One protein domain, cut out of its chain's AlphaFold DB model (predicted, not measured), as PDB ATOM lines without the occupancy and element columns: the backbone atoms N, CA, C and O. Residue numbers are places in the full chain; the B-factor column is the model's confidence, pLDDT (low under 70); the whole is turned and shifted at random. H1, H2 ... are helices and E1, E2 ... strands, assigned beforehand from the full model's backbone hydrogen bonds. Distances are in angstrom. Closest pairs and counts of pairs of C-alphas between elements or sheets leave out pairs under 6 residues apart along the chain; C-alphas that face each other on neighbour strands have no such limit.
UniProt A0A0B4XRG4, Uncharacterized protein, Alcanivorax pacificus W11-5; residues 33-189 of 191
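What this domain is: This is residues 33 to 189 of the 191 residues of an uncharacterized protein of Alcanivorax pacificus W11-5 (UniProt A0A0B4XRG4). One twisted sheet folds over on itself: E1, E2, E3 and E5 make one wall, and E4 with residues 136 to 143 of E8, 146 to 152 of E9 and 165 to 174 of E10 make a second wall, partly face to face with the first, the strands crossed. The hairpin E6 and E7 reaches away at one end of the long axis, and the short helix H1 packs over E10 toward the other. The printed part has 157 residues with ten named strands, E1 to E10, followed by one named helix, H1. The class is mostly strand; the main sheet is branched, its neighbour pairs antiparallel, and E6 and E7 form a separate antiparallel sheet. The whole is compact, with a radius of gyration of the C-alphas of 15.2 A and spans of 45 by 41 by 35 A.

Where its parts are: After residues 33 to 49, with no named element, E1 runs over residues 50 to 54 from C-alpha 50 at (175.033, 194.807, 117.444). E2 is residues 61 to 67, 19.4 A long, and E3 residues 80 to 86, 19.5 A. E4 is residues 92 to 97, E5 105 to 109, E6 114 to 118 and E7 121 to 125. E8, residues 131 to 143, is 26.6 A long; E9, 146 to 156, 26.8 A; E10, 162 to 174, 30.1 A. H1, residues 180 to 187, ends with C-alpha 187 at (193.248, 188.324, 109.176).

How they stand to each other: E1, E2 and E3 form a meander, each strand the antiparallel neighbour of the one before, with N 52 and O 64 2.8 A apart and N 63 and O 84 2.8 A. E5 lies on the other side of E3 from E2, with N 83 and O 106 at 2.8 A. E8 has three neighbours: E5, with N 132 and O 107 at 2.8 A, and E4, with N 94 and O 139 at 2.8 A, lie on one side, and E9 on the other, with N 138 and O 150 at 2.8 A. E8, E9 and E10 form a second meander; N 151 and O 169 are 2.8 A apart. E8 bends by 93 degrees at residue 136, E9 by 69 at 152 and E10 by 91 at 165. The closest C-alphas of E2 and E10, Ala 65 and Trp 173, are 7.5 A apart. In the hairpin E6 and E7, N 118 and O 121 are 2.8 A apart; the closest C-alphas of E1 and E6, Ser 54 and Ala 115, are 5.2 A apart. H1 is on the branched sheet at a height of 8.5 A, over E10 and along the strands, at 22 degrees to E10 on the local plane; its closest C-alpha pair with E10 is Cys 182 and Leu 174, 5.9 A. In H1 every O i to N i+4 pair is within hydrogen-bond range.

The domain as a whole: The C-alphas farthest apart, those of Gly 119 and Thr 189, are 47.0 A apart. The printed part has no cut. The link from E2 to E3, 12 residues, is long. The mean pLDDT of the printed part is 72.9; 56 residues are under 70, among them residues 33 to 49 and 174 to 189.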
ATOM      1  N   TYR A  33     184.255 195.749 110.047       53.91
ATOM      2  CA  TYR A  33     184.438 197.094 109.525       53.91
ATOM      3  C   TYR A  33     183.612 197.228 108.245       53.91
ATOM      4  O   TYR A  33     183.073 196.246 107.737       53.91
ATOM      5  N   ILE A  34     183.435 198.443 107.743       53.81
ATOM      6  CA  ILE A  34     182.907 198.659 106.398       53.81
ATOM      7  C   ILE A  34     183.848 199.612 105.691       53.81
ATOM      8  O   ILE A  34     183.952 200.762 106.092       53.81
ATOM      9  N   GLU A  35     184.488 199.171 104.612       57.94
ATOM     10  CA  GLU A  35     185.333 200.039 103.796       57.94
ATOM     11  C   GLU A  35     184.580 200.562 102.566       57.94
ATOM     12  O   GLU A  35     184.603 199.948 101.504       57.94
ATOM     13  N   SER A  36     183.940 201.725 102.686       58.59
ATOM     14  CA  SER A  36     183.257 202.380 101.567       58.59
ATOM     15  C   SER A  36     184.149 203.340 100.772       58.59
ATOM     16  O   SER A  36     184.805 204.218 101.332       58.59
ATOM     17  N   ALA A  37     184.083 203.255  99.438       57.97
ATOM     18  CA  ALA A  37     184.616 204.283  98.537       57.97
ATOM     19  C   ALA A  37     183.755 205.566  98.511       57.97
ATOM     20  O   ALA A  37     184.206 206.606  98.030       57.97
ATOM     21  N   ASP A  38     182.521 205.489  99.018       62.44
ATOM     22  CA  ASP A  38     181.593 206.606  99.187       62.44
ATOM     23  C   ASP A  38     181.484 206.959 100.678       62.44
ATOM     24  O   ASP A  38     180.680 206.392 101.429       62.44
ATOM     25  N   THR A  39     182.363 207.861 101.117       59.31
ATOM     26  CA  THR A  39     182.515 208.244 102.528       59.31
ATOM     27  C   THR A  39     181.431 209.207 103.011       59.31
ATOM     28  O   THR A  39     181.392 209.532 104.194       59.31
ATOM     29  N   GLU A  40     180.593 209.725 102.105       60.84
ATOM     30  CA  GLU A  40     179.469 210.600 102.460       60.84
ATOM     31  C   GLU A  40     178.271 209.795 102.974       60.84
ATOM     32  O   GLU A  40     177.449 210.324 103.721       60.84
ATOM     33  N   VAL A  41     178.185 208.521 102.581       61.56
ATOM     34  CA  VAL A  41     177.001 207.687 102.804       61.56
ATOM     35  C   VAL A  41     177.250 206.582 103.825       61.56
ATOM     36  O   VAL A  41     176.354 206.256 104.601       61.56
ATOM     37  N   ILE A  42     178.457 206.014 103.851       62.53
ATOM     38  CA  ILE A  42     178.822 204.922 104.757       62.53
ATOM     39  C   ILE A  42     180.126 205.280 105.469       62.53
ATOM     40  O   ILE A  42     181.156 205.515 104.831       62.53
ATOM     41  N   ALA A  43     180.074 205.327 106.800       58.22
ATOM     42  CA  ALA A  43     181.247 205.563 107.626       58.22
ATOM     43  C   ALA A  43     182.237 204.394 107.486       58.22
ATOM     44  O   ALA A  43     181.872 203.223 107.541       58.22
ATOM     45  N   VAL A  44     183.500 204.737 107.230       50.53
ATOM     46  CA  VAL A  44     184.465 203.843 106.571       50.53
ATOM     47  C   VAL A  44     185.228 202.935 107.551       50.53
ATOM     48  O   VAL A  44     186.140 202.244 107.127       50.53
ATOM     49  N   ASN A  45     184.947 202.950 108.862       55.25
ATOM     50  CA  ASN A  45     185.767 202.234 109.861       55.25
ATOM     51  C   ASN A  45     185.050 201.987 111.207       55.25
ATOM     52  O   ASN A  45     185.686 202.086 112.256       55.25
ATOM     53  N   ASP A  46     183.748 201.698 111.212       57.78
ATOM     54  CA  ASP A  46     183.036 201.454 112.475       57.78
ATOM     55  C   ASP A  46     182.906 199.968 112.797       57.78
ATOM     56  O   ASP A  46     182.488 199.178 111.951       57.78
ATOM     57  N   ASP A  47     183.241 199.614 114.042       64.44
ATOM     58  CA  ASP A  47     183.101 198.266 114.588       64.44
ATOM     59  C   ASP A  47     181.615 197.891 114.692       64.44
ATOM     60  O   ASP A  47     180.889 198.490 115.493       64.44
ATOM     61  N   ILE A  48     181.169 196.859 113.961       68.25
ATOM     62  CA  ILE A  48     179.858 196.219 114.192       68.25
ATOM     63  C   ILE A  48     179.705 195.947 115.677       68.25
ATOM     64  O   ILE A  48     180.493 195.203 116.243       68.25
ATOM     65  N   ASN A  49     178.671 196.491 116.306       66.75
ATOM     66  CA  ASN A  49     178.505 196.402 117.754       66.75
ATOM     67  C   ASN A  49     177.161 195.794 118.170       66.75
ATOM     68  O   ASN A  49     176.865 195.716 119.364       66.75
ATOM     69  N   ALA A  50     176.364 195.336 117.202       71.06
ATOM     70  CA  ALA A  50     175.033 194.807 117.444       71.06
ATOM     71  C   ALA A  50     174.661 193.704 116.433       71.06
ATOM     72  O   ALA A  50     174.888 193.842 115.233       71.06
ATOM     73  N   PHE A  51     174.110 192.587 116.921       76.44
ATOM     74  CA  PHE A  51     173.621 191.481 116.094       76.44
ATOM     75  C   PHE A  51     172.267 191.035 116.627       76.44
ATOM     76  O   PHE A  51     172.114 190.732 117.813       76.44
ATOM     77  N   LEU A  52     171.287 190.994 115.737       75.75
ATOM     78  CA  LEU A  52     169.923 190.597 116.017       75.75
ATOM     79  C   LEU A  52     169.515 189.475 115.080       75.75
ATOM     80  O   LEU A  52     169.847 189.462 113.898       75.75
ATOM     81  N   SER A  53     168.721 188.557 115.613       78.50
ATOM     82  CA  SER A  53     167.952 187.620 114.810       78.50
ATOM     83  C   SER A  53     166.509 187.677 115.274       78.50
ATOM     84  O   SER A  53     166.243 187.530 116.471       78.50
ATOM     85  N   SER A  54     165.574 187.864 114.353       78.25
ATOM     86  CA  SER A  54     164.149 187.892 114.660       78.25
ATOM     87  C   SER A  54     163.374 186.950 113.739       78.25
ATOM     88  O   SER A  54     163.800 186.654 112.626       78.25
ATOM     89  N   THR A  55     162.267 186.387 114.222       82.88
ATOM     90  CA  THR A  55     161.467 185.426 113.453       82.88
ATOM     91  C   THR A  55     160.020 185.414 113.927       82.88
ATOM     92  O   THR A  55     159.740 185.580 115.117       82.88
ATOM     93  N   CYS A  56     159.099 185.162 112.998       80.94
ATOM     94  CA  CYS A  56     157.692 184.926 113.306       80.94
ATOM     95  C   CYS A  56     157.300 183.444 113.276       80.94
ATOM     96  O   CYS A  56     156.361 183.050 113.969       80.94
ATOM     97  N   ASP A  57     158.003 182.617 112.504       80.69
ATOM     98  CA  ASP A  57     157.641 181.219 112.248       80.69
ATOM     99  C   ASP A  57     158.676 180.203 112.762       80.69
ATOM    100  O   ASP A  57     158.424 178.997 112.714       80.69
ATOM    101  N   ARG A  58     159.812 180.686 113.289       78.75
ATOM    102  CA  ARG A  58     160.973 179.900 113.745       78.75
ATOM    103  C   ARG A  58     161.633 179.055 112.654       78.75
ATOM    104  O   ARG A  58     162.420 178.167 112.975       78.75
ATOM    105  N   LYS A  59     161.309 179.303 111.386       79.12
ATOM    106  CA  LYS A  59     161.890 178.620 110.225       79.12
ATOM    107  C   LYS A  59     162.774 179.568 109.438       79.12
ATOM    108  O   LYS A  59     163.895 179.199 109.107       79.12
ATOM    109  N   THR A  60     162.280 180.778 109.207       81.56
ATOM    110  CA  THR A  60     163.018 181.851 108.553       81.56
ATOM    111  C   THR A  60     163.300 182.937 109.573       81.56
ATOM    112  O   THR A  60     162.405 183.421 110.273       81.56
ATOM    113  N   PHE A  61     164.568 183.292 109.680       80.12
ATOM    114  CA  PHE A  61     165.066 184.331 110.554       80.12
ATOM    115  C   PHE A  61     165.519 185.499 109.699       80.12
ATOM    116  O   PHE A  61     166.197 185.311 108.690       80.12
ATOM    117  N   LEU A  62     165.143 186.694 110.128       82.25
ATOM    118  CA  LEU A  62     165.751 187.921 109.667       82.25
ATOM    119  C   LEU A  62     166.936 188.214 110.579       82.25
ATOM    120  O   LEU A  62     166.761 188.428 111.782       82.25
ATOM    121  N   TYR A  63     168.126 188.176 110.005       82.75
ATOM    122  CA  TYR A  63     169.369 188.523 110.667       82.75
ATOM    123  C   TYR A  63     169.725 189.966 110.362       82.75
ATOM    124  O   TYR A  63     169.526 190.429 109.242       82.75
ATOM    125  N   GLN A  64     170.260 190.659 111.360       82.44
ATOM    126  CA  GLN A  64     170.694 192.042 111.263       82.44
ATOM    127  C   GLN A  64     172.016 192.200 112.020       82.44
ATOM    128  O   GLN A  64     172.039 192.087 113.245       82.44
ATOM    129  N   ALA A  65     173.100 192.478 111.299       81.00
ATOM    130  CA  ALA A  65     174.377 192.927 111.855       81.00
ATOM    131  C   ALA A  65     174.475 194.449 111.679       81.00
ATOM    132  O   ALA A  65     174.275 194.942 110.573       81.00
ATOM    133  N   ALA A  66     174.729 195.197 112.750       78.44
ATOM    134  CA  ALA A  66     174.558 196.647 112.756       78.44
ATOM    135  C   ALA A  66     175.635 197.393 113.553       78.44
ATOM    136  O   ALA A  66     176.208 196.865 114.511       78.44
ATOM    137  N   VAL A  67     175.825 198.664 113.196       74.81
ATOM    138  CA  VAL A  67     176.495 199.665 114.038       74.81
ATOM    139  C   VAL A  67     175.448 200.598 114.605       74.81
ATOM    140  O   VAL A  67     174.723 201.281 113.883       74.81
ATOM    141  N   VAL A  68     175.367 200.617 115.927       71.50
ATOM    142  CA  VAL A  68     174.478 201.482 116.692       71.50
ATOM    143  C   VAL A  68     175.322 202.530 117.408       71.50
ATOM    144  O   VAL A  68     176.370 202.212 117.974       71.50
ATOM    145  N   THR A  69     174.863 203.780 117.418       68.56
ATOM    146  CA  THR A  69     175.551 204.856 118.138       68.56
ATOM    147  C   THR A  69     175.675 204.515 119.635       68.56
ATOM    148  O   THR A  69     174.673 204.155 120.268       68.56
ATOM    149  N   PRO A  70     176.870 204.643 120.245       59.81
ATOM    150  CA  PRO A  70     177.067 204.352 121.663       59.81
ATOM    151  C   PRO A  70     176.113 205.145 122.569       59.81
ATOM    152  O   PRO A  70     176.032 206.368 122.478       59.81
ATOM    153  N   GLY A  71     175.423 204.454 123.483       58.19
ATOM    154  CA  GLY A  71     174.477 205.066 124.428       58.19
ATOM    155  C   GLY A  71     173.009 205.036 123.992       58.19
ATOM    156  O   GLY A  71     172.152 205.470 124.761       58.19
ATOM    157  N   ASN A  72     172.702 204.495 122.811       59.03
ATOM    158  CA  ASN A  72     171.339 204.124 122.447       59.03
ATOM    159  C   ASN A  72     171.041 202.698 122.940       59.03
ATOM    160  O   ASN A  72     171.613 201.724 122.460       59.03
ATOM    161  N   ASP A  73     170.121 202.576 123.901       54.44
ATOM    162  CA  ASP A  73     169.715 201.295 124.514       54.44
ATOM    163  C   ASP A  73     168.875 200.409 123.577       54.44
ATOM    164  O   ASP A  73     168.533 199.265 123.890       54.44
ATOM    165  N   ARG A  74     168.472 200.963 122.436       55.00
ATOM    166  CA  ARG A  74     167.676 200.306 121.411       55.00
ATOM    167  C   ARG A  74     168.286 200.650 120.075       55.00
ATOM    168  O   ARG A  74     168.725 201.773 119.873       55.00
ATOM    169  N   PHE A  75     168.255 199.674 119.187       60.50
ATOM    170  CA  PHE A  75     168.773 199.676 117.826       60.50
ATOM    171  C   PHE A  75     168.246 200.818 116.929       60.50
ATOM    172  O   PHE A  75     168.483 200.780 115.739       60.50
ATOM    173  N   ASP A  76     167.546 201.824 117.456       58.19
ATOM    174  CA  ASP A  76     166.677 202.757 116.748       58.19
ATOM    175  C   ASP A  76     167.219 204.205 116.743       58.19
ATOM    176  O   ASP A  76     167.128 204.890 117.772       58.19
ATOM    177  N   PRO A  77     167.733 204.699 115.600       64.75
ATOM    178  CA  PRO A  77     168.144 203.948 114.408       64.75
ATOM    179  C   PRO A  77     169.617 203.499 114.478       64.75
ATOM    180  O   PRO A  77     170.461 204.179 115.066       64.75
ATOM    181  N   SER A  78     169.946 202.372 113.836       74.19
ATOM    182  CA  SER A  78     171.342 201.997 113.580       74.19
ATOM    183  C   SER A  78     171.939 202.979 112.583       74.19
ATOM    184  O   SER A  78     171.259 203.351 111.632       74.19
ATOM    185  N   GLU A  79     173.213 203.312 112.690       76.50
ATOM    186  CA  GLU A  79     173.893 204.078 111.642       76.50
ATOM    187  C   GLU A  79     173.855 203.301 110.320       76.50
ATOM    188  O   GLU A  79     173.473 203.837 109.276       76.50
ATOM    189  N   TRP A  80     174.088 201.992 110.405       78.25
ATOM    190  CA  TRP A  80     173.901 201.058 109.308       78.25
ATOM    191  C   TRP A  80     173.542 199.659 109.808       78.25
ATOM    192  O   TRP A  80     173.856 199.282 110.940       78.25
ATOM    193  N   SER A  81     172.910 198.880 108.931       82.62
ATOM    194  CA  SER A  81     172.533 197.490 109.171       82.62
ATOM    195  C   SER A  81     172.664 196.638 107.914       82.62
ATOM    196  O   SER A  81     172.045 196.936 106.894       82.62
ATOM    197  N   LEU A  82     173.430 195.552 107.996       83.81
ATOM    198  CA  LEU A  82     173.439 194.472 107.017       83.81
ATOM    199  C   LEU A  82     172.382 193.437 107.414       83.81
ATOM    200  O   LEU A  82     172.438 192.868 108.504       83.81
ATOM    201  N   VAL A  83     171.415 193.212 106.531       85.50
ATOM    202  CA  VAL A  83     170.183 192.473 106.798       85.50
ATOM    203  C   VAL A  83     170.005 191.368 105.769       85.50
ATOM    204  O   VAL A  83     170.155 191.600 104.571       85.50
ATOM    205  N   PHE A  84     169.675 190.161 106.221       85.31
ATOM    206  CA  PHE A  84     169.379 189.031 105.341       85.31
ATOM    207  C   PHE A  84     168.396 188.054 105.972       85.31
ATOM    208  O   PHE A  84     168.349 187.879 107.190       85.31
ATOM    209  N   SER A  85     167.618 187.385 105.123       83.69
ATOM    210  CA  SER A  85     166.712 186.314 105.543       83.69
ATOM    211  C   SER A  85     167.326 184.944 105.297       83.69
ATOM    212  O   SER A  85     167.784 184.657 104.193       83.69
ATOM    213  N   ALA A  86     167.302 184.084 106.314       80.50
ATOM    214  CA  ALA A  86     167.929 182.772 106.264       80.50
ATOM    215  C   ALA A  86     167.329 181.759 107.250       80.50
ATOM    216  O   ALA A  86     166.645 182.112 108.209       80.50
ATOM    217  N   THR A  87     167.607 180.472 107.033       81.06
ATOM    218  CA  THR A  87     167.349 179.405 108.015       81.06
ATOM    219  C   THR A  87     168.400 179.408 109.136       81.06
ATOM    220  O   THR A  87     169.535 179.795 108.865       81.06
ATOM    221  N   PRO A  88     168.079 178.909 110.349       67.56
ATOM    222  CA  PRO A  88     168.984 178.964 111.498       67.56
ATOM    223  C   PRO A  88     170.348 178.307 111.279       67.56
ATOM    224  O   PRO A  88     171.354 178.854 111.708       67.56
ATOM    225  N   ASP A  89     170.404 177.184 110.569       70.56
ATOM    226  CA  ASP A  89     171.643 176.421 110.379       70.56
ATOM    227  C   ASP A  89     172.359 176.810 109.076       70.56
ATOM    228  O   ASP A  89     172.687 175.962 108.242       70.56
ATOM    229  N   ILE A  90     172.542 178.114 108.851       74.50
ATOM    230  CA  ILE A  90     173.279 178.595 107.685       74.50
ATOM    231  C   ILE A  90     174.771 178.246 107.818       74.50
ATOM    232  O   ILE A  90     175.388 178.463 108.857       74.50
ATOM    233  N   ALA A  91     175.343 177.698 106.743       79.12
ATOM    234  CA  ALA A  91     176.756 177.355 106.654       79.12
ATOM    235  C   ALA A  91     177.267 177.419 105.204       79.12
ATOM    236  O   ALA A  91     176.498 177.265 104.236       79.12
ATOM    237  N   GLY A  92     178.584 177.586 105.085       79.94
ATOM    238  CA  GLY A  92     179.331 177.609 103.832       79.94
ATOM    239  C   GLY A  92     179.276 178.954 103.113       79.94
ATOM    240  O   GLY A  92     178.625 179.898 103.557       79.94
ATOM    241  N   THR A  93     179.948 179.025 101.969       83.06
ATOM    242  CA  THR A  93     180.040 180.243 101.162       83.06
ATOM    243  C   THR A  93     178.738 180.524 100.411       83.06
ATOM    244  O   THR A  93     178.066 179.618  99.902       83.06
ATOM    245  N   ARG A  94     178.363 181.799 100.354       85.75
ATOM    246  CA  ARG A  94     177.313 182.355  99.501       85.75
ATOM    247  C   ARG A  94     177.940 183.422  98.628       85.75
ATOM    248  O   ARG A  94     178.458 184.402  99.147       85.75
ATOM    249  N   GLU A  95     177.902 183.202  97.323       85.56
ATOM    250  CA  GLU A  95     178.372 184.160  96.326       85.56
ATOM    251  C   GLU A  95     177.190 184.967  95.790       85.56
ATOM    252  O   GLU A  95     176.088 184.440  95.619       85.56
ATOM    253  N   PHE A  96     177.430 186.239  95.495       84.25
ATOM    254  CA  PHE A  96     176.428 187.145  94.958       84.25
ATOM    255  C   PHE A  96     176.842 187.572  93.561       84.25
ATOM    256  O   PHE A  96     177.917 188.121  93.372       84.25
ATOM    257  N   SER A  97     175.973 187.361  92.576       75.00
ATOM    258  CA  SER A  97     176.209 187.818  91.205       75.00
ATOM    259  C   SER A  97     174.942 188.457  90.638       75.00
ATOM    260  O   SER A  97     174.146 187.812  89.952       75.00
ATOM    261  N   GLY A  98     174.719 189.731  90.965       61.25
ATOM    262  CA  GLY A  98     173.711 190.610  90.352       61.25
ATOM    263  C   GLY A  98     172.223 190.317  90.612       61.25
ATOM    264  O   GLY A  98     171.433 191.258  90.554       61.25
ATOM    265  N   ASN A  99     171.835 189.077  90.924       62.88
ATOM    266  CA  ASN A  99     170.467 188.657  91.250       62.88
ATOM    267  C   ASN A  99     170.495 187.655  92.407       62.88
ATOM    268  O   ASN A  99     170.461 186.444  92.212       62.88
ATOM    269  N   ASP A 100     170.580 188.186  93.615       62.16
ATOM    270  CA  ASP A 100     170.517 187.408  94.841       62.16
ATOM    271  C   ASP A 100     169.065 187.037  95.174       62.16
ATOM    272  O   ASP A 100     168.312 187.851  95.716       62.16
ATOM    273  N   THR A 101     168.635 185.844  94.759       59.25
ATOM    274  CA  THR A 101     167.272 185.351  95.017       59.25
ATOM    275  C   THR A 101     167.173 184.450  96.239       59.25
ATOM    276  O   THR A 101     166.080 184.302  96.786       59.25
ATOM    277  N   ASP A 102     168.284 183.848  96.659       65.62
ATOM    278  CA  ASP A 102     168.261 182.739  97.615       65.62
ATOM    279  C   ASP A 102     168.509 183.204  99.053       65.62
ATOM    280  O   ASP A 102     168.039 182.561  99.993       65.62
ATOM    281  N   MET A 103     169.195 184.334  99.240       76.12
ATOM    282  CA  MET A 103     169.410 184.935 100.551       76.12
ATOM    283  C   MET A 103     169.359 186.455 100.423       76.12
ATOM    284  O   MET A 103     170.417 187.066 100.452       76.12
ATOM    285  N   PRO A 104     168.162 187.068 100.298       81.06
ATOM    286  CA  PRO A 104     168.015 188.477  99.940       81.06
ATOM    287  C   PRO A 104     168.742 189.365 100.950       81.06
ATOM    288  O   PRO A 104     168.214 189.682 102.018       81.06
ATOM    289  N   LEU A 105     169.973 189.729 100.604       86.75
ATOM    290  CA  LEU A 105     170.868 190.514 101.430       86.75
ATOM    291  C   LEU A 105     170.721 191.980 101.044       86.75
ATOM    292  O   LEU A 105     170.713 192.343  99.858       86.75
ATOM    293  N   ARG A 106     170.607 192.835 102.053       88.06
ATOM    294  CA  ARG A 106     170.531 194.282 101.901       88.06
ATOM    295  C   ARG A 106     171.358 194.972 102.964       88.06
ATOM    296  O   ARG A 106     171.401 194.541 104.109       88.06
ATOM    297  N   LEU A 107     172.015 196.055 102.577       85.62
ATOM    298  CA  LEU A 107     172.577 197.010 103.524       85.62
ATOM    299  C   LEU A 107     171.643 198.215 103.563       85.62
ATOM    300  O   LEU A 107     171.291 198.754 102.514       85.62
ATOM    301  N   HIS A 108     171.257 198.631 104.759       86.06
ATOM    302  CA  HIS A 108     170.402 199.786 104.980       86.06
ATOM    303  C   HIS A 108     171.107 200.798 105.879       86.06
ATOM    304  O   HIS A 108     171.763 200.418 106.852       86.06
ATOM    305  N   THR A 109     170.932 202.086 105.602       80.25
ATOM    306  CA  THR A 109     171.225 203.143 106.583       80.25
ATOM    307  C   THR A 109     170.024 203.322 107.511       80.25
ATOM    308  O   THR A 109     168.909 203.027 107.107       80.25
ATOM    309  N   ALA A 110     170.209 203.784 108.751       74.38
ATOM    310  CA  ALA A 110     169.093 204.143 109.647       74.38
ATOM    311  C   ALA A 110     168.024 203.043 109.908       74.38
ATOM    312  O   ALA A 110     166.850 203.361 110.107       74.38
ATOM    313  N   TYR A 111     168.400 201.757 109.917       72.62
ATOM    314  CA  TYR A 111     167.448 200.637 109.855       72.62
ATOM    315  C   TYR A 111     167.352 199.787 111.126       72.62
ATOM    316  O   TYR A 111     168.347 199.458 111.766       72.62
ATOM    317  N   VAL A 112     166.134 199.327 111.431       70.25
ATOM    318  CA  VAL A 112     165.862 198.297 112.442       70.25
ATOM    319  C   VAL A 112     164.816 197.334 111.931       70.25
ATOM    320  O   VAL A 112     163.767 197.777 111.461       70.25
ATOM    321  N   ALA A 113     165.048 196.040 112.138       70.62
ATOM    322  CA  ALA A 113     163.998 195.050 112.037       70.62
ATOM    323  C   ALA A 113     163.887 194.199 113.298       70.62
ATOM    324  O   ALA A 113     164.829 193.569 113.775       70.62
ATOM    325  N   GLU A 114     162.670 194.161 113.823       71.38
ATOM    326  CA  GLU A 114     162.319 193.378 114.995       71.38
ATOM    327  C   GLU A 114     160.992 192.669 114.735       71.38
ATOM    328  O   GLU A 114     160.007 193.281 114.303       71.38
ATOM    329  N   ALA A 115     160.946 191.372 115.035       72.06
ATOM    330  CA  ALA A 115     159.704 190.620 115.064       72.06
ATOM    331  C   ALA A 115     158.871 191.064 116.273       72.06
ATOM    332  O   ALA A 115     159.195 190.762 117.424       72.06
ATOM    333  N   LYS A 116     157.763 191.756 116.013       71.94
ATOM    334  CA  LYS A 116     156.812 192.184 117.040       71.94
ATOM    335  C   LYS A 116     155.632 191.228 117.075       71.94
ATOM    336  O   LYS A 116     154.950 191.027 116.070       71.94
ATOM    337  N   GLN A 117     155.368 190.662 118.249       71.56
ATOM    338  CA  GLN A 117     154.139 189.919 118.511       71.56
ATOM    339  C   GLN A 117     153.058 190.855 119.048       71.56
ATOM    340  O   GLN A 117     153.248 191.536 120.054       71.56
ATOM    341  N   ASN A 118     151.900 190.851 118.397       67.94
ATOM    342  CA  ASN A 118     150.692 191.510 118.865       67.94
ATOM    343  C   ASN A 118     149.545 190.489 118.898       67.94
ATOM    344  O   ASN A 118     148.957 190.137 117.870       67.94
ATOM    345  N   GLY A 119     149.259 189.954 120.089       72.50
ATOM    346  CA  GLY A 119     148.325 188.841 120.254       72.50
ATOM    347  C   GLY A 119     148.813 187.581 119.529       72.50
ATOM    348  O   GLY A 119     149.921 187.116 119.771       72.50
ATOM    349  N   SER A 120     147.987 187.025 118.638       71.88
ATOM    350  CA  SER A 120     148.348 185.881 117.783       71.88
ATOM    351  C   SER A 120     149.035 186.276 116.471       71.88
ATOM    352  O   SER A 120     149.408 185.397 115.696       71.88
ATOM    353  N   SER A 121     149.176 187.575 116.195       73.12
ATOM    354  CA  SER A 121     149.848 188.074 114.998       73.12
ATOM    355  C   SER A 121     151.312 188.382 115.294       73.12
ATOM    356  O   SER A 121     151.638 188.918 116.353       73.12
ATOM    357  N   CYS A 122     152.193 188.029 114.364       76.56
ATOM    358  CA  CYS A 122     153.590 188.430 114.386       76.56
ATOM    359  C   CYS A 122     153.893 189.173 113.091       76.56
ATOM    360  O   CYS A 122     153.531 188.703 112.011       76.56
ATOM    361  N   THR A 123     154.524 190.332 113.211       75.50
ATOM    362  CA  THR A 123     154.925 191.165 112.079       75.50
ATOM    363  C   THR A 123     156.363 191.601 112.275       75.50
ATOM    364  O   THR A 123     156.719 192.050 113.365       75.50
ATOM    365  N   ILE A 124     157.159 191.518 111.217       70.06
ATOM    366  CA  ILE A 124     158.451 192.190 111.155       70.06
ATOM    367  C   ILE A 124     158.177 193.567 110.552       70.06
ATOM    368  O   ILE A 124     157.556 193.673 109.494       70.06
ATOM    369  N   THR A 125     158.516 194.622 111.286       66.44
ATOM    370  CA  THR A 125     158.426 196.000 110.783       66.44
ATOM    371  C   THR A 125     159.783 196.412 110.247       66.44
ATOM    372  O   THR A 125     160.767 196.219 110.959       66.44
ATOM    373  N   GLU A 126     159.817 196.990 109.048       66.12
ATOM    374  CA  GLU A 126     161.055 197.293 108.326       66.12
ATOM    375  C   GLU A 126     161.036 198.715 107.728       66.12
ATOM    376  O   GLU A 126     159.979 199.229 107.353       66.12
ATOM    377  N   GLU A 127     162.242 199.282 107.633       63.12
ATOM    378  CA  GLU A 127     162.719 200.444 106.857       63.12
ATOM    379  C   GLU A 127     162.449 201.895 107.315       63.12
ATOM    380  O   GLU A 127     161.350 202.445 107.236       63.12
ATOM    381  N   GLN A 128     163.563 202.575 107.618       69.94
ATOM    382  CA  GLN A 128     163.892 203.920 107.132       69.94
ATOM    383  C   GLN A 128     165.316 203.877 106.546       69.94
ATOM    384  O   GLN A 128     166.083 203.001 106.929       69.94
ATOM    385  N   GLY A 129     165.652 204.804 105.640       74.81
ATOM    386  CA  GLY A 129     167.010 204.999 105.105       74.81
ATOM    387  C   GLY A 129     167.211 204.624 103.631       74.81
ATOM    388  O   GLY A 129     166.260 204.377 102.892       74.81
ATOM    389  N   GLU A 130     168.465 204.668 103.185       84.75
ATOM    390  CA  GLU A 130     168.879 204.248 101.844       84.75
ATOM    391  C   GLU A 130     169.189 202.750 101.835       84.75
ATOM    392  O   GLU A 130     169.828 202.244 102.758       84.75
ATOM    393  N   THR A 131     168.775 202.059 100.773       88.44
ATOM    394  CA  THR A 131     168.961 200.613 100.613       88.44
ATOM    395  C   THR A 131     170.023 200.328  99.558       88.44
ATOM    396  O   THR A 131     170.065 200.964  98.504       88.44
ATOM    397  N   PHE A 132     170.883 199.348  99.826       88.62
ATOM    398  CA  PHE A 132     171.942 198.888  98.936       88.62
ATOM    399  C   PHE A 132     171.847 197.379  98.743       88.62
ATOM    400  O   PHE A 132     171.586 196.625  99.682       88.62
ATOM    401  N   ARG A 133     172.107 196.937  97.513       89.81
ATOM    402  CA  ARG A 133     172.052 195.533  97.100       89.81
ATOM    403  C   ARG A 133     173.431 195.045  96.658       89.81
ATOM    404  O   ARG A 133     174.114 195.803  95.956       89.81
ATOM    405  N   PRO A 134     173.822 193.801  96.993       89.44
ATOM    406  CA  PRO A 134     175.039 193.212  96.455       89.44
ATOM    407  C   PRO A 134     174.939 193.050  94.938       89.44
ATOM    408  O   PRO A 134     173.944 192.567  94.395       89.44
ATOM    409  N   ILE A 135     175.990 193.475  94.249       90.69
ATOM    410  CA  ILE A 135     176.202 193.251  92.819       90.69
ATOM    411  C   ILE A 135     177.288 192.206  92.562       90.69
ATOM    412  O   ILE A 135     177.248 191.578  91.506       90.69
ATOM    413  N   ASP A 136     178.205 192.019  93.513       89.12
ATOM    414  CA  ASP A 136     179.288 191.035  93.476       89.12
ATOM    415  C   ASP A 136     179.770 190.715  94.906       89.12
ATOM    416  O   ASP A 136     179.494 191.484  95.836       89.12
ATOM    417  N   GLY A 137     180.530 189.636  95.078       88.19
ATOM    418  CA  GLY A 137     181.203 189.280  96.329       88.19
ATOM    419  C   GLY A 137     180.655 188.031  97.017       88.19
ATOM    420  O   GLY A 137     179.975 187.207  96.401       88.19
ATOM    421  N   PHE A 138     180.968 187.872  98.304       86.56
ATOM    422  CA  PHE A 138     180.619 186.688  99.082       86.56
ATOM    423  C   PHE A 138     180.351 186.970 100.567       86.56
ATOM    424  O   PHE A 138     180.813 187.963 101.133       86.56
ATOM    425  N   ILE A 139     179.636 186.035 101.197       84.88
ATOM    426  CA  ILE A 139     179.613 185.808 102.646       84.88
ATOM    427  C   ILE A 139     180.001 184.346 102.890       84.88
ATOM    428  O   ILE A 139     179.386 183.437 102.332       84.88
ATOM    429  N   GLU A 140     180.997 184.102 103.728       84.44
ATOM    430  CA  GLU A 140     181.367 182.781 104.217       84.44
ATOM    431  C   GLU A 140     180.842 182.593 105.635       84.44
ATOM    432  O   GLU A 140     181.290 183.248 106.569       84.44
ATOM    433  N   PHE A 141     179.870 181.694 105.793       80.38
ATOM    434  CA  PHE A 141     179.327 181.345 107.099       80.38
ATOM    435  C   PHE A 141     180.114 180.181 107.701       80.38
ATOM    436  O   PHE A 141     179.937 179.024 107.299       80.38
ATOM    437  N   ASN A 142     180.942 180.495 108.694       72.88
ATOM    438  CA  ASN A 142     181.775 179.539 109.427       72.88
ATOM    439  C   ASN A 142     180.988 178.773 110.511       72.88
ATOM    440  O   ASN A 142     181.478 177.795 111.079       72.88
ATOM    441  N   GLY A 143     179.750 179.186 110.790       67.25
ATOM    442  CA  GLY A 143     178.847 178.545 111.741       67.25
ATOM    443  C   GLY A 143     177.710 179.473 112.169       67.25
ATOM    444  O   GLY A 143     177.551 180.575 111.644       67.25
ATOM    445  N   TYR A 144     176.907 179.041 113.147       64.38
ATOM    446  CA  TYR A 144     175.839 179.888 113.684       64.38
ATOM    447  C   TYR A 144     176.428 181.147 114.327       64.38
ATOM    448  O   TYR A 144     177.109 181.070 115.347       64.38
ATOM    449  N   GLY A 145     176.122 182.303 113.739       68.44
ATOM    450  CA  GLY A 145     176.578 183.589 114.247       68.44
ATOM    451  C   GLY A 145     178.033 183.920 113.930       68.44
ATOM    452  O   GLY A 145     178.529 184.882 114.497       68.44
ATOM    453  N   ASP A 146     178.698 183.170 113.054       75.88
ATOM    454  CA  ASP A 146     180.052 183.458 112.571       75.88
ATOM    455  C   ASP A 146     180.023 183.601 111.051       75.88
ATOM    456  O   ASP A 146     179.616 182.668 110.345       75.88
ATOM    457  N   ALA A 147     180.425 184.765 110.551       77.94
ATOM    458  CA  ALA A 147     180.663 184.925 109.133       77.94
ATOM    459  C   ALA A 147     181.752 185.944 108.818       77.94
ATOM    460  O   ALA A 147     181.963 186.914 109.545       77.94
ATOM    461  N   GLU A 148     182.356 185.756 107.654       80.12
ATOM    462  CA  GLU A 148     183.226 186.710 106.977       80.12
ATOM    463  C   GLU A 148     182.568 187.136 105.671       80.12
ATOM    464  O   GLU A 148     181.834 186.366 105.052       80.12
ATOM    465  N   PHE A 149     182.795 188.368 105.235       80.12
ATOM    466  CA  PHE A 149     182.164 188.858 104.022       80.12
ATOM    467  C   PHE A 149     183.007 189.896 103.304       80.12
ATOM    468  O   PHE A 149     183.747 190.667 103.909       80.12
ATOM    469  N   THR A 150     182.858 189.927 101.986       83.56
ATOM    470  CA  THR A 150     183.352 190.988 101.109       83.56
ATOM    471  C   THR A 150     182.333 191.163 100.003       83.56
ATOM    472  O   THR A 150     182.106 190.253  99.213       83.56
ATOM    473  N   LEU A 151     181.695 192.324  99.954       84.81
ATOM    474  CA  LEU A 151     180.556 192.609  99.094       84.81
ATOM    475  C   LEU A 151     180.804 193.895  98.323       84.81
ATOM    476  O   LEU A 151     181.212 194.907  98.890       84.81
ATOM    477  N   LEU A 152     180.494 193.872  97.033       86.31
ATOM    478  CA  LEU A 152     180.330 195.078  96.240       86.31
ATOM    479  C   LEU A 152     178.845 195.402  96.195       86.31
ATOM    480  O   LEU A 152     178.039 194.610  95.715       86.31
ATOM    481  N   MET A 153     178.486 196.575  96.689       87.44
ATOM    482  CA  MET A 153     177.120 197.023  96.894       87.44
ATOM    483  C   MET A 153     176.826 198.226  96.001       87.44
ATOM    484  O   MET A 153     177.695 199.054  95.716       87.44
ATOM    485  N   ARG A 154     175.576 198.357  95.561       88.19
ATOM    486  CA  ARG A 154     175.100 199.552  94.859       88.19
ATOM    487  C   ARG A 154     173.736 199.961  95.389       88.19
ATOM    488  O   ARG A 154     172.930 199.099  95.735       88.19
ATOM    489  N   ARG A 155     173.486 201.271  95.442       88.75
ATOM    490  CA  ARG A 155     172.215 201.819  95.919       88.75
ATOM    491  C   ARG A 155     171.066 201.296  95.065       88.75
ATOM    492  O   ARG A 155     171.113 201.398  93.839       88.75
ATOM    493  N   GLU A 156     170.046 200.770  95.720       89.69
ATOM    494  CA  GLU A 156     168.793 200.329  95.125       89.69
ATOM    495  C   GLU A 156     167.746 201.441  95.263       89.69
ATOM    496  O   GLU A 156     167.568 202.042  96.323       89.69
ATOM    497  N   LEU A 157     167.081 201.764  94.158       88.75
ATOM    498  CA  LEU A 157     165.946 202.678  94.132       88.75
ATOM    499  C   LEU A 157     164.648 201.920  94.429       88.75
ATOM    500  O   LEU A 157     164.580 200.701  94.308       88.75
ATOM    501  N   ALA A 158     163.581 202.652  94.753       85.56
ATOM    502  CA  ALA A 158     162.275 202.064  95.066       85.56
ATOM    503  C   ALA A 158     161.671 201.218  93.922       85.56
ATOM    504  O   ALA A 158     160.787 200.400  94.162       85.56
ATOM    505  N   ASP A 159     162.127 201.409  92.680       87.88
ATOM    506  CA  ASP A 159     161.735 200.603  91.516       87.88
ATOM    507  C   ASP A 159     162.614 199.350  91.308       87.88
ATOM    508  O   ASP A 159     162.444 198.631  90.322       87.88
ATOM    509  N   GLY A 160     163.554 199.084  92.223       85.44
ATOM    510  CA  GLY A 160     164.501 197.967  92.181       85.44
ATOM    511  C   GLY A 160     165.711 198.186  91.267       85.44
ATOM    512  O   GLY A 160     166.564 197.293  91.151       85.44
ATOM    513  N   SER A 161     165.808 199.342  90.600       89.75
ATOM    514  CA  SER A 161     166.967 199.697  89.778       89.75
ATOM    515  C   SER A 161     168.167 200.094  90.640       89.75
ATOM    516  O   SER A 161     168.020 200.545  91.775       89.75
ATOM    517  N   LEU A 162     169.377 199.899  90.108       90.69
ATOM    518  CA  LEU A 162     170.620 200.207  90.814       90.69
ATOM    519  C   LEU A 162     171.242 201.505  90.296       90.69
ATOM    520  O   LEU A 162     171.342 201.701  89.084       90.69
ATOM    521  N   THR A 163     171.719 202.361  91.199       89.69
ATOM    522  CA  THR A 163     172.285 203.678  90.873       89.69
ATOM    523  C   THR A 163     173.500 204.033  91.733       89.69
ATOM    524  O   THR A 163     173.764 203.399  92.751       89.69
ATOM    525  N   GLY A 164     174.226 205.079  91.337       84.75
ATOM    526  CA  GLY A 164     175.346 205.626  92.100       84.75
ATOM    527  C   GLY A 164     176.642 204.820  91.998       84.75
ATOM    528  O   GLY A 164     176.795 203.924  91.160       84.75
ATOM    529  N   THR A 165     177.598 205.199  92.841       83.00
ATOM    530  CA  THR A 165     178.926 204.584  92.922       83.00
ATOM    531  C   THR A 165     178.833 203.199  93.560       83.00
ATOM    532  O   THR A 165     177.931 202.914  94.347       83.00
ATOM    533  N   THR A 166     179.749 202.305  93.183       84.69
ATOM    534  CA  THR A 166     179.858 200.998  93.845       84.69
ATOM    535  C   THR A 166     180.584 201.179  95.167       84.69
ATOM    536  O   THR A 166     181.643 201.801  95.202       84.69
ATOM    537  N   VAL A 167     180.015 200.620  96.225       78.56
ATOM    538  CA  VAL A 167     180.566 200.643  97.574       78.56
ATOM    539  C   VAL A 167     181.072 199.250  97.910       78.56
ATOM    540  O   VAL A 167     180.335 198.284  97.749       78.56
ATOM    541  N   GLN A 168     182.313 199.133  98.365       79.25
ATOM    542  CA  GLN A 168     182.802 197.887  98.943       79.25
ATOM    543  C   GLN A 168     182.395 197.829 100.421       79.25
ATOM    544  O   GLN A 168     182.246 198.850 101.082       79.25
ATOM    545  N   VAL A 169     182.112 196.638 100.928       76.25
ATOM    546  CA  VAL A 169     181.768 196.407 102.332       76.25
ATOM    547  C   VAL A 169     182.386 195.073 102.708       76.25
ATOM    548  O   VAL A 169     182.086 194.069 102.069       76.25
ATOM    549  N   GLN A 170     183.262 195.041 103.705       75.75
ATOM    550  CA  GLN A 170     183.963 193.816 104.073       75.75
ATOM    551  C   GLN A 170     184.225 193.756 105.571       75.75
ATOM    552  O   GLN A 170     184.595 194.764 106.159       75.75
ATOM    553  N   GLY A 171     184.088 192.583 106.177       73.94
ATOM    554  CA  GLY A 171     184.287 192.412 107.612       73.94
ATOM    555  C   GLY A 171     184.009 190.990 108.086       73.94
ATOM    556  O   GLY A 171     183.832 190.079 107.280       73.94
ATOM    557  N   CYS A 172     183.957 190.813 109.407       73.50
ATOM    558  CA  CYS A 172     183.423 189.612 110.048       73.50
ATOM    559  C   CYS A 172     182.246 189.979 110.962       73.50
ATOM    560  O   CYS A 172     182.014 191.147 111.265       73.50
ATOM    561  N   TRP A 173     181.481 188.991 111.403       74.06
ATOM    562  CA  TRP A 173     180.752 189.054 112.664       74.06
ATOM    563  C   TRP A 173     180.908 187.719 113.368       74.06
ATOM    564  O   TRP A 173     180.915 186.674 112.729       74.06
ATOM    565  N   LEU A 174     181.012 187.758 114.693       69.06
ATOM    566  CA  LEU A 174     181.078 186.558 115.506       69.06
ATOM    567  C   LEU A 174     180.197 186.719 116.744       69.06
ATOM    568  O   LEU A 174     180.359 187.650 117.528       69.06
ATOM    569  N   ILE A 175     179.291 185.774 116.958       62.62
ATOM    570  CA  ILE A 175     178.529 185.640 118.194       62.62
ATOM    571  C   ILE A 175     179.315 184.706 119.112       62.62
ATOM    572  O   ILE A 175     179.055 183.507 119.185       62.62
ATOM    573  N   SER A 176     180.325 185.252 119.786       55.50
ATOM    574  CA  SER A 176     181.181 184.506 120.711       55.50
ATOM    575  C   SER A 176     181.514 185.338 121.942       55.50
ATOM    576  O   SER A 176     181.544 186.571 121.898       55.50
ATOM    577  N   ASN A 177     181.824 184.635 123.029       50.59
ATOM    578  CA  ASN A 177     182.389 185.225 124.238       50.59
ATOM    579  C   ASN A 177     183.924 185.404 124.124       50.59
ATOM    580  O   ASN A 177     184.543 185.954 125.030       50.59
ATOM    581  N   ASP A 178     184.559 184.959 123.027       55.38
ATOM    582  CA  ASP A 178     186.006 185.084 122.785       55.38
ATOM    583  C   ASP A 178     186.326 186.017 121.603       55.38
ATOM    584  O   ASP A 178     186.219 185.659 120.429       55.38
ATOM    585  N   ARG A 179     186.809 187.224 121.926       50.84
ATOM    586  CA  ARG A 179     187.166 188.275 120.957       50.84
ATOM    587  C   ARG A 179     188.307 187.892 120.003       50.84
ATOM    588  O   ARG A 179     188.416 188.484 118.929       50.84
ATOM    589  N   ARG A 180     189.181 186.944 120.364       56.09
ATOM    590  CA  ARG A 180     190.359 186.595 119.543       56.09
ATOM    591  C   ARG A 180     189.986 185.891 118.240       56.09
ATOM    592  O   ARG A 180     190.776 185.915 117.303       56.09
ATOM    593  N   GLN A 181     188.797 185.300 118.181       54.16
ATOM    594  CA  GLN A 181     188.349 184.478 117.062       54.16
ATOM    595  C   GLN A 181     187.964 185.322 115.834       54.16
ATOM    596  O   GLN A 181     188.489 185.057 114.761       54.16
ATOM    597  N   CYS A 182     187.202 186.420 115.984       54.44
ATOM    598  CA  CYS A 182     186.867 187.287 114.830       54.44
ATOM    599  C   CYS A 182     188.120 187.949 114.224       54.44
ATOM    600  O   CYS A 182     188.222 188.111 113.014       54.44
ATOM    601  N   GLN A 183     189.113 188.310 115.053       50.41
ATOM    602  CA  GLN A 183     190.365 188.899 114.556       50.41
ATOM    603  C   GLN A 183     191.196 187.909 113.733       50.41
ATOM    604  O   GLN A 183     191.842 188.324 112.779       50.41
ATOM    605  N   GLN A 184     191.192 186.624 114.103       51.84
ATOM    606  CA  GLN A 184     191.887 185.588 113.341       51.84
ATOM    607  C   GLN A 184     191.213 185.386 111.986       51.84
ATOM    608  O   GLN A 184     191.899 185.559 110.985       51.84
ATOM    609  N   SER A 185     189.896 185.177 111.976       47.72
ATOM    610  CA  SER A 185     189.035 185.105 110.788       47.72
ATOM    611  C   SER A 185     189.285 186.241 109.787       47.72
ATOM    612  O   SER A 185     189.730 186.004 108.666       47.72
ATOM    613  N   ALA A 186     189.171 187.499 110.226       46.81
ATOM    614  CA  ALA A 186     189.384 188.664 109.359       46.81
ATOM    615  C   ALA A 186     190.839 188.845 108.869       46.81
ATOM    616  O   ALA A 186     191.076 189.584 107.917       46.81
ATOM    617  N   SER A 187     191.822 188.226 109.534       48.50
ATOM    618  CA  SER A 187     193.248 188.324 109.176       48.50
ATOM    619  C   SER A 187     193.756 187.156 108.330       48.50
ATOM    620  O   SER A 187     194.858 187.230 107.789       48.50
ATOM    621  N   THR A 188     192.985 186.071 108.225       44.00
ATOM    622  CA  THR A 188     193.377 184.864 107.486       44.00
ATOM    623  C   THR A 188     193.075 184.918 105.989       44.00
ATOM    624  O   THR A 188     193.460 183.997 105.276       44.00
ATOM    625  N   THR A 189     192.510 186.014 105.472       43.81
ATOM    626  CA  THR A 189     192.367 186.268 104.025       43.81
ATOM    627  C   THR A 189     193.662 186.782 103.371       43.81
ATOM    628  O   THR A 189     193.639 187.616 102.470       43.81
TER     629      THR A 189